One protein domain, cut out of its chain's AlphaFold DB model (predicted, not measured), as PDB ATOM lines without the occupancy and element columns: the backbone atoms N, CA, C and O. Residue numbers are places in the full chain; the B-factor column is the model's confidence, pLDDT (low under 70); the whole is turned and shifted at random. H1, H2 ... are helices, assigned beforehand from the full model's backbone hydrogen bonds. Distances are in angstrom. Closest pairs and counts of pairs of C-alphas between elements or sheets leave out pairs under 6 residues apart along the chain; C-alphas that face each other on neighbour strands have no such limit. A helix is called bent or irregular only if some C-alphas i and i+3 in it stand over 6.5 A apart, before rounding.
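What this domain is: This is residues 2 to 92 of the 230 residues of the protein "Putative tetratricopeptide-like protein" of Botryosphaeria parva (strain UCR-NP2) (UniProt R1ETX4). The longest helix, H4, packs on the hairpin of H1 and H2 in a small three-helix body; a long arm with H3 near its tip reaches away and folds back. Residues 42 to 48 stick out. The printed part has 91 residues, four named helices, H1 to H4, and no named strand: all helix, loose, radius of gyration of the C-alphas 15.3 A, spans 42 by 29 by 22 A.

Where its parts are: H4, residues 64 to 80, 24.5 A long, has a kink of 41 degrees near residue 73 and is irregular: C-alphas 76 and 79 are 7.2 A apart. It ends at C-alpha 80 (235.370, 143.084, 117.661). H1, residues 2 to 13, begins at C-alpha 2 (244.471, 138.377, 110.440). H2 is residues 18 to 29, H3 residues 47 to 53.

How they stand to each other: H4 touches H1, closest C-alphas Phe 5 and Trp 77, 6.7 A, at a steep tilt of 43 degrees. H4 touches H2, closest C-alphas Leu 29 and Thr 71, 6.3 A. H3 touches no helix. Every O i to N i+4 pair is within hydrogen-bond range in H1 and H3, 6 of 8 in H2, 9 of 13 in H4.

The domain as a whole: The printed part has no cut. The link H2 to H3 is long. No printed residue is under 70.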
ATOM      1  N   SER A   2     245.057 138.042 109.121       83.94
ATOM      2  CA  SER A   2     244.471 138.377 110.440       83.94
ATOM      3  C   SER A   2     245.180 139.503 111.215       83.94
ATOM      4  O   SER A   2     244.533 140.244 111.953       83.94
ATOM      5  N   ILE A   3     246.494 139.677 111.017       88.12
ATOM      6  CA  ILE A   3     247.268 140.770 111.621       88.12
ATOM      7  C   ILE A   3     246.728 142.154 111.243       88.12
ATOM      8  O   ILE A   3     246.751 143.054 112.072       88.12
ATOM      9  N   PHE A   4     246.175 142.313 110.038       91.75
ATOM     10  CA  PHE A   4     245.608 143.580 109.585       91.75
ATOM     11  C   PHE A   4     244.434 144.022 110.468       91.75
ATOM     12  O   PHE A   4     244.418 145.150 110.946       91.75
ATOM     13  N   PHE A   5     243.504 143.118 110.789       92.25
ATOM     14  CA  PHE A   5     242.384 143.428 111.685       92.25
ATOM     15  C   PHE A   5     242.842 143.709 113.120       92.25
ATOM     16  O   PHE A   5     242.312 144.607 113.770       92.25
ATOM     17  N   ARG A   6     243.874 143.007 113.602       91.75
ATOM     18  CA  ARG A   6     244.484 143.308 114.908       91.75
ATOM     19  C   ARG A   6     245.112 144.702 114.934       91.75
ATOM     20  O   ARG A   6     244.962 145.406 115.926       91.75
ATOM     21  N   LEU A   7     245.769 145.109 113.846       93.00
ATOM     22  CA  LEU A   7     246.311 146.460 113.696       93.00
ATOM     23  C   LEU A   7     245.197 147.509 113.682       93.00
ATOM     24  O   LEU A   7     245.325 148.515 114.369       93.00
ATOM     25  N   LEU A   8     244.087 147.269 112.975       92.56
ATOM     26  CA  LEU A   8     242.933 148.176 112.994       92.56
ATOM     27  C   LEU A   8     242.355 148.338 114.405       92.56
ATOM     28  O   LEU A   8     242.095 149.464 114.824       92.56
ATOM     29  N   ASN A   9     242.207 147.238 115.153       90.88
ATOM     30  CA  ASN A   9     241.767 147.299 116.547       90.88
ATOM     31  C   ASN A   9     242.744 148.112 117.410       90.88
ATOM     32  O   ASN A   9     242.335 149.012 118.135       90.88
ATOM     33  N   HIS A  10     244.046 147.860 117.270       92.94
ATOM     34  CA  HIS A  10     245.065 148.593 118.016       92.94
ATOM     35  C   HIS A  10     245.069 150.094 117.688       92.94
ATOM     36  O   HIS A  10     245.105 150.925 118.589       92.94
ATOM     37  N   LEU A  11     244.976 150.471 116.409       93.00
ATOM     38  CA  LEU A  11     244.890 151.879 116.009       93.00
ATOM     39  C   LEU A  11     243.647 152.546 116.602       93.00
ATOM     40  O   LEU A  11     243.716 153.685 117.066       93.00
ATOM     41  N   ARG A  12     242.519 151.831 116.643       91.12
ATOM     42  CA  ARG A  12     241.305 152.325 117.292       91.12
ATOM     43  C   ARG A  12     241.527 152.583 118.784       91.12
ATOM     44  O   ARG A  12     241.134 153.645 119.262       91.12
ATOM     45  N   GLU A  13     242.172 151.658 119.490       92.19
ATOM     46  CA  GLU A  13     242.517 151.783 120.916       92.19
ATOM     47  C   GLU A  13     243.477 152.951 121.191       92.19
ATOM     48  O   GLU A  13     243.313 153.661 122.179       92.19
ATOM     49  N   VAL A  14     244.431 153.201 120.289       94.75
ATOM     50  CA  VAL A  14     245.379 154.332 120.369       94.75
ATOM     51  C   VAL A  14     244.697 155.687 120.106       94.75
ATOM     52  O   VAL A  14     245.281 156.739 120.355       94.75
ATOM     53  N   GLY A  15     243.436 155.687 119.663       93.12
ATOM     54  CA  GLY A  15     242.624 156.892 119.500       93.12
ATOM     55  C   GLY A  15     242.449 157.347 118.054       93.12
ATOM     56  O   GLY A  15     241.936 158.444 117.826       93.12
ATOM     57  N   TYR A  16     242.818 156.524 117.065       93.69
ATOM     58  CA  TYR A  16     242.524 156.853 115.673       93.69
ATOM     59  C   TYR A  16     240.999 156.929 115.446       93.69
ATOM     60  O   TYR A  16     240.233 156.088 115.951       93.69
ATOM     61  N   PRO A  17     240.519 157.934 114.687       93.81
ATOM     62  CA  PRO A  17     239.107 158.060 114.369       93.81
ATOM     63  C   PRO A  17     238.577 156.841 113.609       93.81
ATOM     64  O   PRO A  17     239.133 156.427 112.596       93.81
ATOM     65  N   ALA A  18     237.445 156.306 114.070       91.50
ATOM     66  CA  ALA A  18     236.767 155.164 113.457       91.50
ATOM     67  C   ALA A  18     236.480 155.356 111.956       91.50
ATOM     68  O   ALA A  18     236.652 154.426 111.172       91.50
ATOM     69  N   HIS A  19     236.074 156.566 111.557       91.00
ATOM     70  CA  HIS A  19     235.761 156.861 110.160       91.00
ATOM     71  C   HIS A  19     236.994 156.725 109.253       91.00
ATOM     72  O   HIS A  19     236.871 156.129 108.195       91.00
ATOM     73  N   TRP A  20     238.195 157.115 109.706       93.00
ATOM     74  CA  TRP A  20     239.431 156.910 108.933       93.00
ATOM     75  C   TRP A  20     239.744 155.430 108.718       93.00
ATOM     76  O   TRP A  20     240.134 155.024 107.627       93.00
ATOM     77  N   LEU A  21     239.562 154.604 109.752       92.62
ATOM     78  CA  LEU A  21     239.798 153.162 109.648       92.62
ATOM     79  C   LEU A  21     238.789 152.502 108.699       92.62
ATOM     80  O   LEU A  21     239.156 151.648 107.893       92.62
ATOM     81  N   SER A  22     237.531 152.942 108.750       91.50
ATOM     82  CA  SER A  22     236.500 152.529 107.800       91.50
ATOM     83  C   SER A  22     236.818 152.965 106.366       91.50
ATOM     84  O   SER A  22     236.620 152.178 105.437       91.50
ATOM     85  N   ASP A  23     237.310 154.186 106.166       91.00
ATOM     86  CA  ASP A  23     237.663 154.719 104.845       91.00
ATOM     87  C   ASP A  23     238.822 153.945 104.203       91.00
ATOM     88  O   ASP A  23     238.875 153.821 102.984       91.00
ATOM     89  N   ILE A  24     239.714 153.359 105.009       90.25
ATOM     90  CA  ILE A  24     240.779 152.465 104.529       90.25
ATOM     91  C   ILE A  24     240.233 151.066 104.224       90.25
ATOM     92  O   ILE A  24     240.602 150.451 103.224       90.25
ATOM     93  N   LEU A  25     239.366 150.535 105.089       90.75
ATOM     94  CA  LEU A  25     238.858 149.170 104.959       90.75
ATOM     95  C   LEU A  25     237.846 149.029 103.810       90.75
ATOM     96  O   LEU A  25     237.822 147.995 103.145       90.75
ATOM     97  N   SER A  26     237.042 150.062 103.540       91.38
ATOM     98  CA  SER A  26     235.971 149.996 102.534       91.38
ATOM     99  C   SER A  26     236.506 149.728 101.117       91.38
ATOM    100  O   SER A  26     236.059 148.746 100.523       91.38
ATOM    101  N   PRO A  27     237.498 150.481 100.589       90.44
ATOM    102  CA  PRO A  27     238.065 150.231  99.260       90.44
ATOM    103  C   PRO A  27     238.735 148.864  99.132       90.44
ATOM    104  O   PRO A  27     238.737 148.271  98.051       90.44
ATOM    105  N   LEU A  28     239.297 148.348 100.233       91.56
ATOM    106  CA  LEU A  28     239.884 147.013 100.260       91.56
ATOM    107  C   LEU A  28     238.800 145.938 100.138       91.56
ATOM    108  O   LEU A  28     238.949 145.004  99.364       91.56
ATOM    109  N   LEU A  29     237.679 146.073 100.848       91.62
ATOM    110  CA  LEU A  29     236.573 145.113 100.764       91.62
ATOM    111  C   LEU A  29     235.874 145.122  99.402       91.62
ATOM    112  O   LEU A  29     235.354 144.091  98.978       91.62
ATOM    113  N   THR A  30     235.856 146.267  98.720       89.12
ATOM    114  CA  THR A  30     235.202 146.433  97.415       89.12
ATOM    115  C   THR A  30     236.138 146.249  96.223       89.12
ATOM    116  O   THR A  30     235.673 146.345  95.089       89.12
ATOM    117  N   ASN A  31     237.428 145.968  96.445       88.88
ATOM    118  CA  ASN A  31     238.446 145.883  95.390       88.88
ATOM    119  C   ASN A  31     238.526 147.159  94.521       88.88
ATOM    120  O   ASN A  31     238.662 147.092  93.301       88.88
ATOM    121  N   THR A  32     238.409 148.333  95.144       87.44
ATOM    122  CA  THR A  32     238.465 149.647  94.473       87.44
ATOM    123  C   THR A  32     239.680 150.455  94.930       87.44
ATOM    124  O   THR A  32     239.609 151.674  95.068       87.44
ATOM    125  N   LEU A  33     240.782 149.769  95.245       86.69
ATOM    126  CA  LEU A  33     242.007 150.393  95.727       86.69
ATOM    127  C   LEU A  33     242.737 151.103  94.580       86.69
ATOM    128  O   LEU A  33     243.065 150.485  93.568       86.69
ATOM    129  N   GLU A  34     243.063 152.376  94.785       86.88
ATOM    130  CA  GLU A  34     243.963 153.136  93.920       86.88
ATOM    131  C   GLU A  34     245.261 153.448  94.666       86.88
ATOM    132  O   GLU A  34     245.246 153.888  95.816       86.88
ATOM    133  N   THR A  35     246.405 153.204  94.029       84.56
ATOM    134  CA  THR A  35     247.715 153.420  94.652       84.56
ATOM    135  C   THR A  35     248.784 153.819  93.636       84.56
ATOM    136  O   THR A  35     248.732 153.441  92.463       84.56
ATOM    137  N   GLY A  36     249.771 154.599  94.083       82.44
ATOM    138  CA  GLY A  36     251.008 154.890  93.341       82.44
ATOM    139  C   GLY A  36     252.093 153.816  93.522       82.44
ATOM    140  O   GLY A  36     253.108 153.828  92.819       82.44
ATOM    141  N   ALA A  37     251.880 152.864  94.440       81.06
ATOM    142  CA  ALA A  37     252.807 151.767  94.697       81.06
ATOM    143  C   ALA A  37     252.915 150.841  93.480       81.06
ATOM    144  O   ALA A  37     251.918 150.555  92.813       81.06
ATOM    145  N   ARG A  38     254.129 150.367  93.188       78.62
ATOM    146  CA  ARG A  38     254.413 149.438  92.087       78.62
ATOM    147  C   ARG A  38     255.267 148.277  92.580       78.62
ATOM    148  O   ARG A  38     256.046 148.481  93.513       78.62
ATOM    149  N   PRO A  39     255.150 147.085  91.966       77.38
ATOM    150  CA  PRO A  39     256.067 145.992  92.248       77.38
ATOM    151  C   PRO A  39     257.528 146.459  92.106       77.38
ATOM    152  O   PRO A  39     257.845 147.160  91.137       77.38
ATOM    153  N   PRO A  40     258.413 146.115  93.060       78.50
ATOM    154  CA  PRO A  40     259.829 146.453  92.969       78.50
ATOM    155  C   PRO A  40     260.440 145.770  91.742       78.50
ATOM    156  O   PRO A  40     260.142 144.605  91.468       78.50
ATOM    157  N   ARG A  41     261.293 146.485  91.000       77.25
ATOM    158  CA  ARG A  41     261.936 145.956  89.781       77.25
ATOM    159  C   ARG A  41     263.376 145.527  90.021       77.25
ATOM    160  O   ARG A  41     263.934 144.770  89.231       77.25
ATOM    161  N   THR A  42     263.955 145.985  91.121       80.50
ATOM    162  CA  THR A  42     265.302 145.639  91.560       80.50
ATOM    163  C   THR A  42     265.268 144.917  92.902       80.50
ATOM    164  O   THR A  42     264.407 145.166  93.749       80.50
ATOM    165  N   VAL A  43     266.207 143.988  93.082       77.62
ATOM    166  CA  VAL A  43     266.442 143.289  94.350       77.62
ATOM    167  C   VAL A  43     267.939 143.393  94.669       77.62
ATOM    168  O   VAL A  43     268.736 142.770  93.966       77.62
ATOM    169  N   PRO A  44     268.345 144.164  95.699       84.75
ATOM    170  CA  PRO A  44     267.505 145.004  96.564       84.75
ATOM    171  C   PRO A  44     266.885 146.203  95.823       84.75
ATOM    172  O   PRO A  44     267.376 146.604  94.770       84.75
ATOM    173  N   LEU A  45     265.814 146.774  96.392       84.00
ATOM    174  CA  LEU A  45     265.100 147.927  95.834       84.00
ATOM    175  C   LEU A  45     266.026 149.150  95.733       84.00
ATOM    176  O   LEU A  45     266.547 149.626  96.744       84.00
ATOM    177  N   ALA A  46     266.199 149.679  94.524       87.25
ATOM    178  CA  ALA A  46     266.982 150.883  94.281       87.25
ATOM    179  C   ALA A  46     266.330 152.128  94.916       87.25
ATOM    180  O   ALA A  46     265.102 152.269  94.993       87.25
ATOM    181  N   LEU A  47     267.160 153.081  95.345       86.75
ATOM    182  CA  LEU A  47     266.684 154.316  95.973       86.75
ATOM    183  C   LEU A  47     265.877 155.171  94.984       86.75
ATOM    184  O   LEU A  47     264.881 155.795  95.352       86.75
ATOM    185  N   GLU A  48     266.282 155.172  93.720       85.44
ATOM    186  CA  GLU A  48     265.610 155.847  92.613       85.44
ATOM    187  C   GLU A  48     264.202 155.287  92.402       85.44
ATOM    188  O   GLU A  48     263.258 156.062  92.252       85.44
ATOM    189  N   GLU A  49     264.039 153.961  92.465       82.00
ATOM    190  CA  GLU A  49     262.728 153.306  92.381       82.00
ATOM    191  C   GLU A  49     261.839 153.706  93.560       82.00
ATOM    192  O   GLU A  49     260.664 154.019  93.371       82.00
ATOM    193  N   THR A  50     262.411 153.801  94.764       82.00
ATOM    194  CA  THR A  50     261.685 154.260  95.960       82.00
ATOM    195  C   THR A  50     261.184 155.696  95.797       82.00
ATOM    196  O   THR A  50     260.039 156.000  96.125       82.00
ATOM    197  N   ARG A  51     262.011 156.597  95.250       84.81
ATOM    198  CA  ARG A  51     261.613 157.991  94.984       84.81
ATOM    199  C   ARG A  51     260.523 158.080  93.919       84.81
ATOM    200  O   ARG A  51     259.596 158.870  94.074       84.81
ATOM    201  N   GLN A  52     260.609 157.254  92.877       81.56
ATOM    202  CA  GLN A  52     259.605 157.210  91.812       81.56
ATOM    203  C   GLN A  52     258.224 156.786  92.330       81.56
ATOM    204  O   GLN A  52     257.222 157.334  91.869       81.56
ATOM    205  N   MET A  53     258.147 155.897  93.329       77.75
ATOM    206  CA  MET A  53     256.864 155.486  93.927       77.75
ATOM    207  C   MET A  53     256.040 156.663  94.466       77.75
ATOM    208  O   MET A  53     254.819 156.644  94.345       77.75
ATOM    209  N   PHE A  54     256.683 157.707  95.001       78.94
ATOM    210  CA  PHE A  54     255.992 158.906  95.496       78.94
ATOM    211  C   PHE A  54     255.510 159.844  94.382       78.94
ATOM    212  O   PHE A  54     254.672 160.708  94.628       78.94
ATOM    213  N   THR A  55     256.040 159.694  93.168       84.75
ATOM    214  CA  THR A  55     255.686 160.522  92.004       84.75
ATOM    215  C   THR A  55     254.714 159.837  91.047       84.75
ATOM    216  O   THR A  55     254.168 160.491  90.159       84.75
ATOM    217  N   ASN A  56     254.502 158.529  91.201       84.25
ATOM    218  CA  ASN A  56     253.623 157.770  90.323       84.25
ATOM    219  C   ASN A  56     252.167 158.227  90.481       84.25
ATOM    220  O   ASN A  56     251.692 158.370  91.611       84.25
ATOM    221  N   PRO A  57     251.418 158.392  89.375       85.69
ATOM    222  CA  PRO A  57     249.993 158.650  89.471       85.69
ATOM    223  C   PRO A  57     249.288 157.454  90.141       85.69
ATOM    224  O   PRO A  57     249.638 156.295  89.854       85.69
ATOM    225  N   PRO A  58     248.284 157.706  91.004       86.38
ATOM    226  CA  PRO A  58     247.422 156.657  91.525       86.38
ATOM    227  C   PRO A  58     246.807 155.866  90.374       86.38
ATOM    228  O   PRO A  58     246.316 156.441  89.403       86.38
ATOM    229  N   GLN A  59     246.878 154.543  90.459       82.62
ATOM    230  CA  GLN A  59     246.226 153.650  89.511       82.62
ATOM    231  C   GLN A  59     245.471 152.555  90.259       82.62
ATOM    232  O   GLN A  59     245.904 152.172  91.352       82.62
ATOM    233  N   PRO A  60     244.388 152.021  89.668       81.94
ATOM    234  CA  PRO A  60     243.697 150.867  90.217       81.94
ATOM    235  C   PRO A  60     244.667 149.702  90.391       81.94
ATOM    236  O   PRO A  60     245.443 149.400  89.477       81.94
ATOM    237  N   MET A  61     244.611 149.066  91.556       82.00
ATOM    238  CA  MET A  61     245.334 147.840  91.867       82.00
ATOM    239  C   MET A  61     244.322 146.751  92.200       82.00
ATOM    240  O   MET A  61     243.456 146.935  93.057       82.00
ATOM    241  N   SER A  62     244.441 145.608  91.529       83.12
ATOM    242  CA  SER A  62     243.588 144.459  91.817       83.12
ATOM    243  C   SER A  62     244.104 143.706  93.042       83.12
ATOM    244  O   SER A  62     245.232 143.218  93.066       83.12
ATOM    245  N   ILE A  63     243.249 143.566  94.048       88.31
ATOM    246  CA  ILE A  63     243.430 142.658  95.189       88.31
ATOM    247  C   ILE A  63     242.407 141.519  95.163       88.31
ATOM    248  O   ILE A  63     242.243 140.811  96.155       88.31
ATOM    249  N   ALA A  64     241.725 141.328  94.029       90.69
ATOM    250  CA  ALA A  64     240.652 140.353  93.862       90.69
ATOM    251  C   ALA A  64     240.999 138.934  94.360       90.69
ATOM    252  O   ALA A  64     240.162 138.369  95.071       90.69
ATOM    253  N   PRO A  65     242.225 138.397  94.152       92.38
ATOM    254  CA  PRO A  65     242.586 137.083  94.686       92.38
ATOM    255  C   PRO A  65     242.460 136.976  96.215       92.38
ATOM    256  O   PRO A  65     242.209 135.898  96.745       92.38
ATOM    257  N   PHE A  66     242.599 138.084  96.945       93.38
ATOM    258  CA  PHE A  66     242.552 138.124  98.409       93.38
ATOM    259  C   PHE A  66     241.184 138.530  98.971       93.38
ATOM    260  O   PHE A  66     240.977 138.448 100.182       93.38
ATOM    261  N   ILE A  67     240.230 138.950  98.131       93.62
ATOM    262  CA  ILE A  67     238.919 139.451  98.585       93.62
ATOM    263  C   ILE A  67     238.136 138.386  99.350       93.62
ATOM    264  O   ILE A  67     237.483 138.693 100.349       93.62
ATOM    265  N   THR A  68     238.227 137.123  98.934       94.88
ATOM    266  CA  THR A  68     237.570 136.014  99.638       94.88
ATOM    267  C   THR A  68     238.100 135.866 101.063       94.88
ATOM    268  O   THR A  68     237.301 135.764 101.998       94.88
ATOM    269  N   GLU A  69     239.423 135.914 101.263       95.62
ATOM    270  CA  GLU A  69     240.014 135.905 102.606       95.62
ATOM    271  C   GLU A  69     239.598 137.160 103.384       95.62
ATOM    272  O   GLU A  69     239.134 137.059 104.520       95.62
ATOM    273  N   LEU A  70     239.721 138.338 102.773       95.00
ATOM    274  CA  LEU A  70     239.465 139.613 103.434       95.00
ATOM    275  C   LEU A  70     238.011 139.740 103.901       95.00
ATOM    276  O   LEU A  70     237.779 140.123 105.043       95.00
ATOM    277  N   THR A  71     237.037 139.392 103.060       95.31
ATOM    278  CA  THR A  71     235.605 139.450 103.405       95.31
ATOM    279  C   THR A  71     235.216 138.391 104.436       95.31
ATOM    280  O   THR A  71     234.423 138.680 105.334       95.31
ATOM    281  N   THR A  72     235.821 137.201 104.373       95.69
ATOM    282  CA  THR A  72     235.663 136.162 105.405       95.69
ATOM    283  C   THR A  72     236.168 136.668 106.757       95.69
ATOM    284  O   THR A  72     235.453 136.605 107.756       95.69
ATOM    285  N   LEU A  73     237.384 137.216 106.798       94.88
ATOM    286  CA  LEU A  73     237.963 137.757 108.023       94.88
ATOM    287  C   LEU A  73     237.209 138.996 108.513       94.88
ATOM    288  O   LEU A  73     237.008 139.129 109.712       94.88
ATOM    289  N   ALA A  74     236.739 139.868 107.625       93.62
ATOM    290  CA  ALA A  74     235.926 141.015 108.013       93.62
ATOM    291  C   ALA A  74     234.639 140.569 108.717       93.62
ATOM    292  O   ALA A  74     234.323 141.108 109.772       93.62
ATOM    293  N   SER A  75     233.955 139.540 108.207       93.94
ATOM    294  CA  SER A  75     232.776 138.958 108.868       93.94
ATOM    295  C   SER A  75     233.089 138.479 110.296       93.94
ATOM    296  O   SER A  75     232.313 138.711 111.221       93.94
ATOM    297  N   ILE A  76     234.266 137.880 110.503       93.06
ATOM    298  CA  ILE A  76     234.723 137.396 111.815       93.06
ATOM    299  C   ILE A  76     235.109 138.551 112.755       93.06
ATOM    300  O   ILE A  76     234.710 138.564 113.917       93.06
ATOM    301  N   TRP A  77     235.907 139.509 112.276       91.94
ATOM    302  CA  TRP A  77     236.576 140.501 113.120       91.94
ATOM    303  C   TRP A  77     235.778 141.788 113.327       91.94
ATOM    304  O   TRP A  77     235.970 142.431 114.354       91.94
ATOM    305  N   LEU A  78     234.893 142.181 112.405       89.88
ATOM    306  CA  LEU A  78     234.166 143.456 112.503       89.88
ATOM    307  C   LEU A  78     233.418 143.650 113.827       89.88
ATOM    308  O   LEU A  78     233.547 144.737 114.391       89.88
ATOM    309  N   PRO A  79     232.717 142.643 114.387       89.25
ATOM    310  CA  PRO A  79     232.073 142.803 115.691       89.25
ATOM    311  C   PRO A  79     233.044 143.130 116.830       89.25
ATOM    312  O   PRO A  79     232.633 143.714 117.827       89.25
ATOM    313  N   ALA A  80     234.328 142.788 116.683       88.69
ATOM    314  CA  ALA A  80     235.370 143.084 117.661       88.69
ATOM    315  C   ALA A  80     236.066 144.438 117.431       88.69
ATOM    316  O   ALA A  80     236.702 144.945 118.349       88.69
ATOM    317  N   LEU A  81     235.960 145.046 116.240       84.62
ATOM    318  CA  LEU A  81     236.705 146.265 115.891       84.62
ATOM    319  C   LEU A  81     236.191 147.540 116.585       84.62
ATOM    320  O   LEU A  81     236.827 148.585 116.474       84.62
ATOM    321  N   ASN A  82     235.066 147.491 117.310       83.38
ATOM    322  CA  ASN A  82     234.466 148.646 118.003       83.38
ATOM    323  C   ASN A  82     234.253 149.884 117.100       83.38
ATOM    324  O   ASN A  82     234.220 151.029 117.569       83.38
ATOM    325  N   PHE A  83     234.107 149.664 115.792       86.31
ATOM    326  CA  PHE A  83     233.649 150.641 114.812       86.31
ATOM    327  C   PHE A  83     232.900 149.939 113.675       86.31
ATOM    328  O   PHE A  83     233.146 148.772 113.378       86.31
ATOM    329  N   GLY A  84     231.973 150.662 113.048       84.88
ATOM    330  CA  GLY A  84     231.250 150.195 111.867       84.88
ATOM    331  C   GLY A  84     231.930 150.633 110.576       84.88
ATOM    332  O   GLY A  84     232.726 151.573 110.562       84.88
ATOM    333  N   LEU A  85     231.581 149.968 109.482       86.50
ATOM    334  CA  LEU A  85     231.948 150.435 108.154       86.50
ATOM    335  C   LEU A  85     231.034 151.592 107.736       86.50
ATOM    336  O   LEU A  85     229.903 151.713 108.196       86.50
ATOM    337  N   LEU A  86     231.519 152.444 106.844       82.50
ATOM    338  CA  LEU A  86     230.730 153.476 106.173       82.50
ATOM    339  C   LEU A  86     230.215 152.957 104.828       82.50
ATOM    340  O   LEU A  86     229.109 153.285 104.415       82.50
ATOM    341  N   SER A  87     231.000 152.108 104.161       81.81
ATOM    342  CA  SER A  87     230.687 151.479 102.876       81.81
ATOM    343  C   SER A  87     231.184 150.028 102.845       81.81
ATOM    344  O   SER A  87     231.966 149.610 103.689       81.81
ATOM    345  N   GLY A  88     230.715 149.222 101.888       79.12
ATOM    346  CA  GLY A  88     231.223 147.851 101.698       79.12
ATOM    347  C   GLY A  88     230.557 146.756 102.543       79.12
ATOM    348  O   GLY A  88     230.905 145.590 102.387       79.12
ATOM    349  N   HIS A  89     229.548 147.079 103.362       82.00
ATOM    350  CA  HIS A  89     228.767 146.079 104.115       82.00
ATOM    351  C   HIS A  89     228.191 144.970 103.230       82.00
ATOM    352  O   HIS A  89     228.182 143.811 103.624       82.00
ATOM    353  N   ALA A  90     227.751 145.315 102.016       86.06
ATOM    354  CA  ALA A  90     227.184 144.360 101.068       86.06
ATOM    355  C   ALA A  90     228.198 143.308 100.576       86.06
ATOM    356  O   ALA A  90     227.796 142.236 100.133       86.06
ATOM    357  N   ALA A  91     229.503 143.594 100.651       86.88
ATOM    358  CA  ALA A  91     230.547 142.645 100.266       86.88
ATOM    359  C   ALA A  91     230.799 141.578 101.347       86.88
ATOM    360  O   ALA A  91     231.358 140.513 101.056       86.88
ATOM    361  N   ILE A  92     230.390 141.853 102.590       91.12
ATOM    362  CA  ILE A  92     230.664 141.009 103.749       91.12
ATOM    363  C   ILE A  92     229.509 140.024 103.944       91.12
ATOM    364  O   ILE A  92     228.368 140.444 104.140       91.12
TER     365      ILE A  92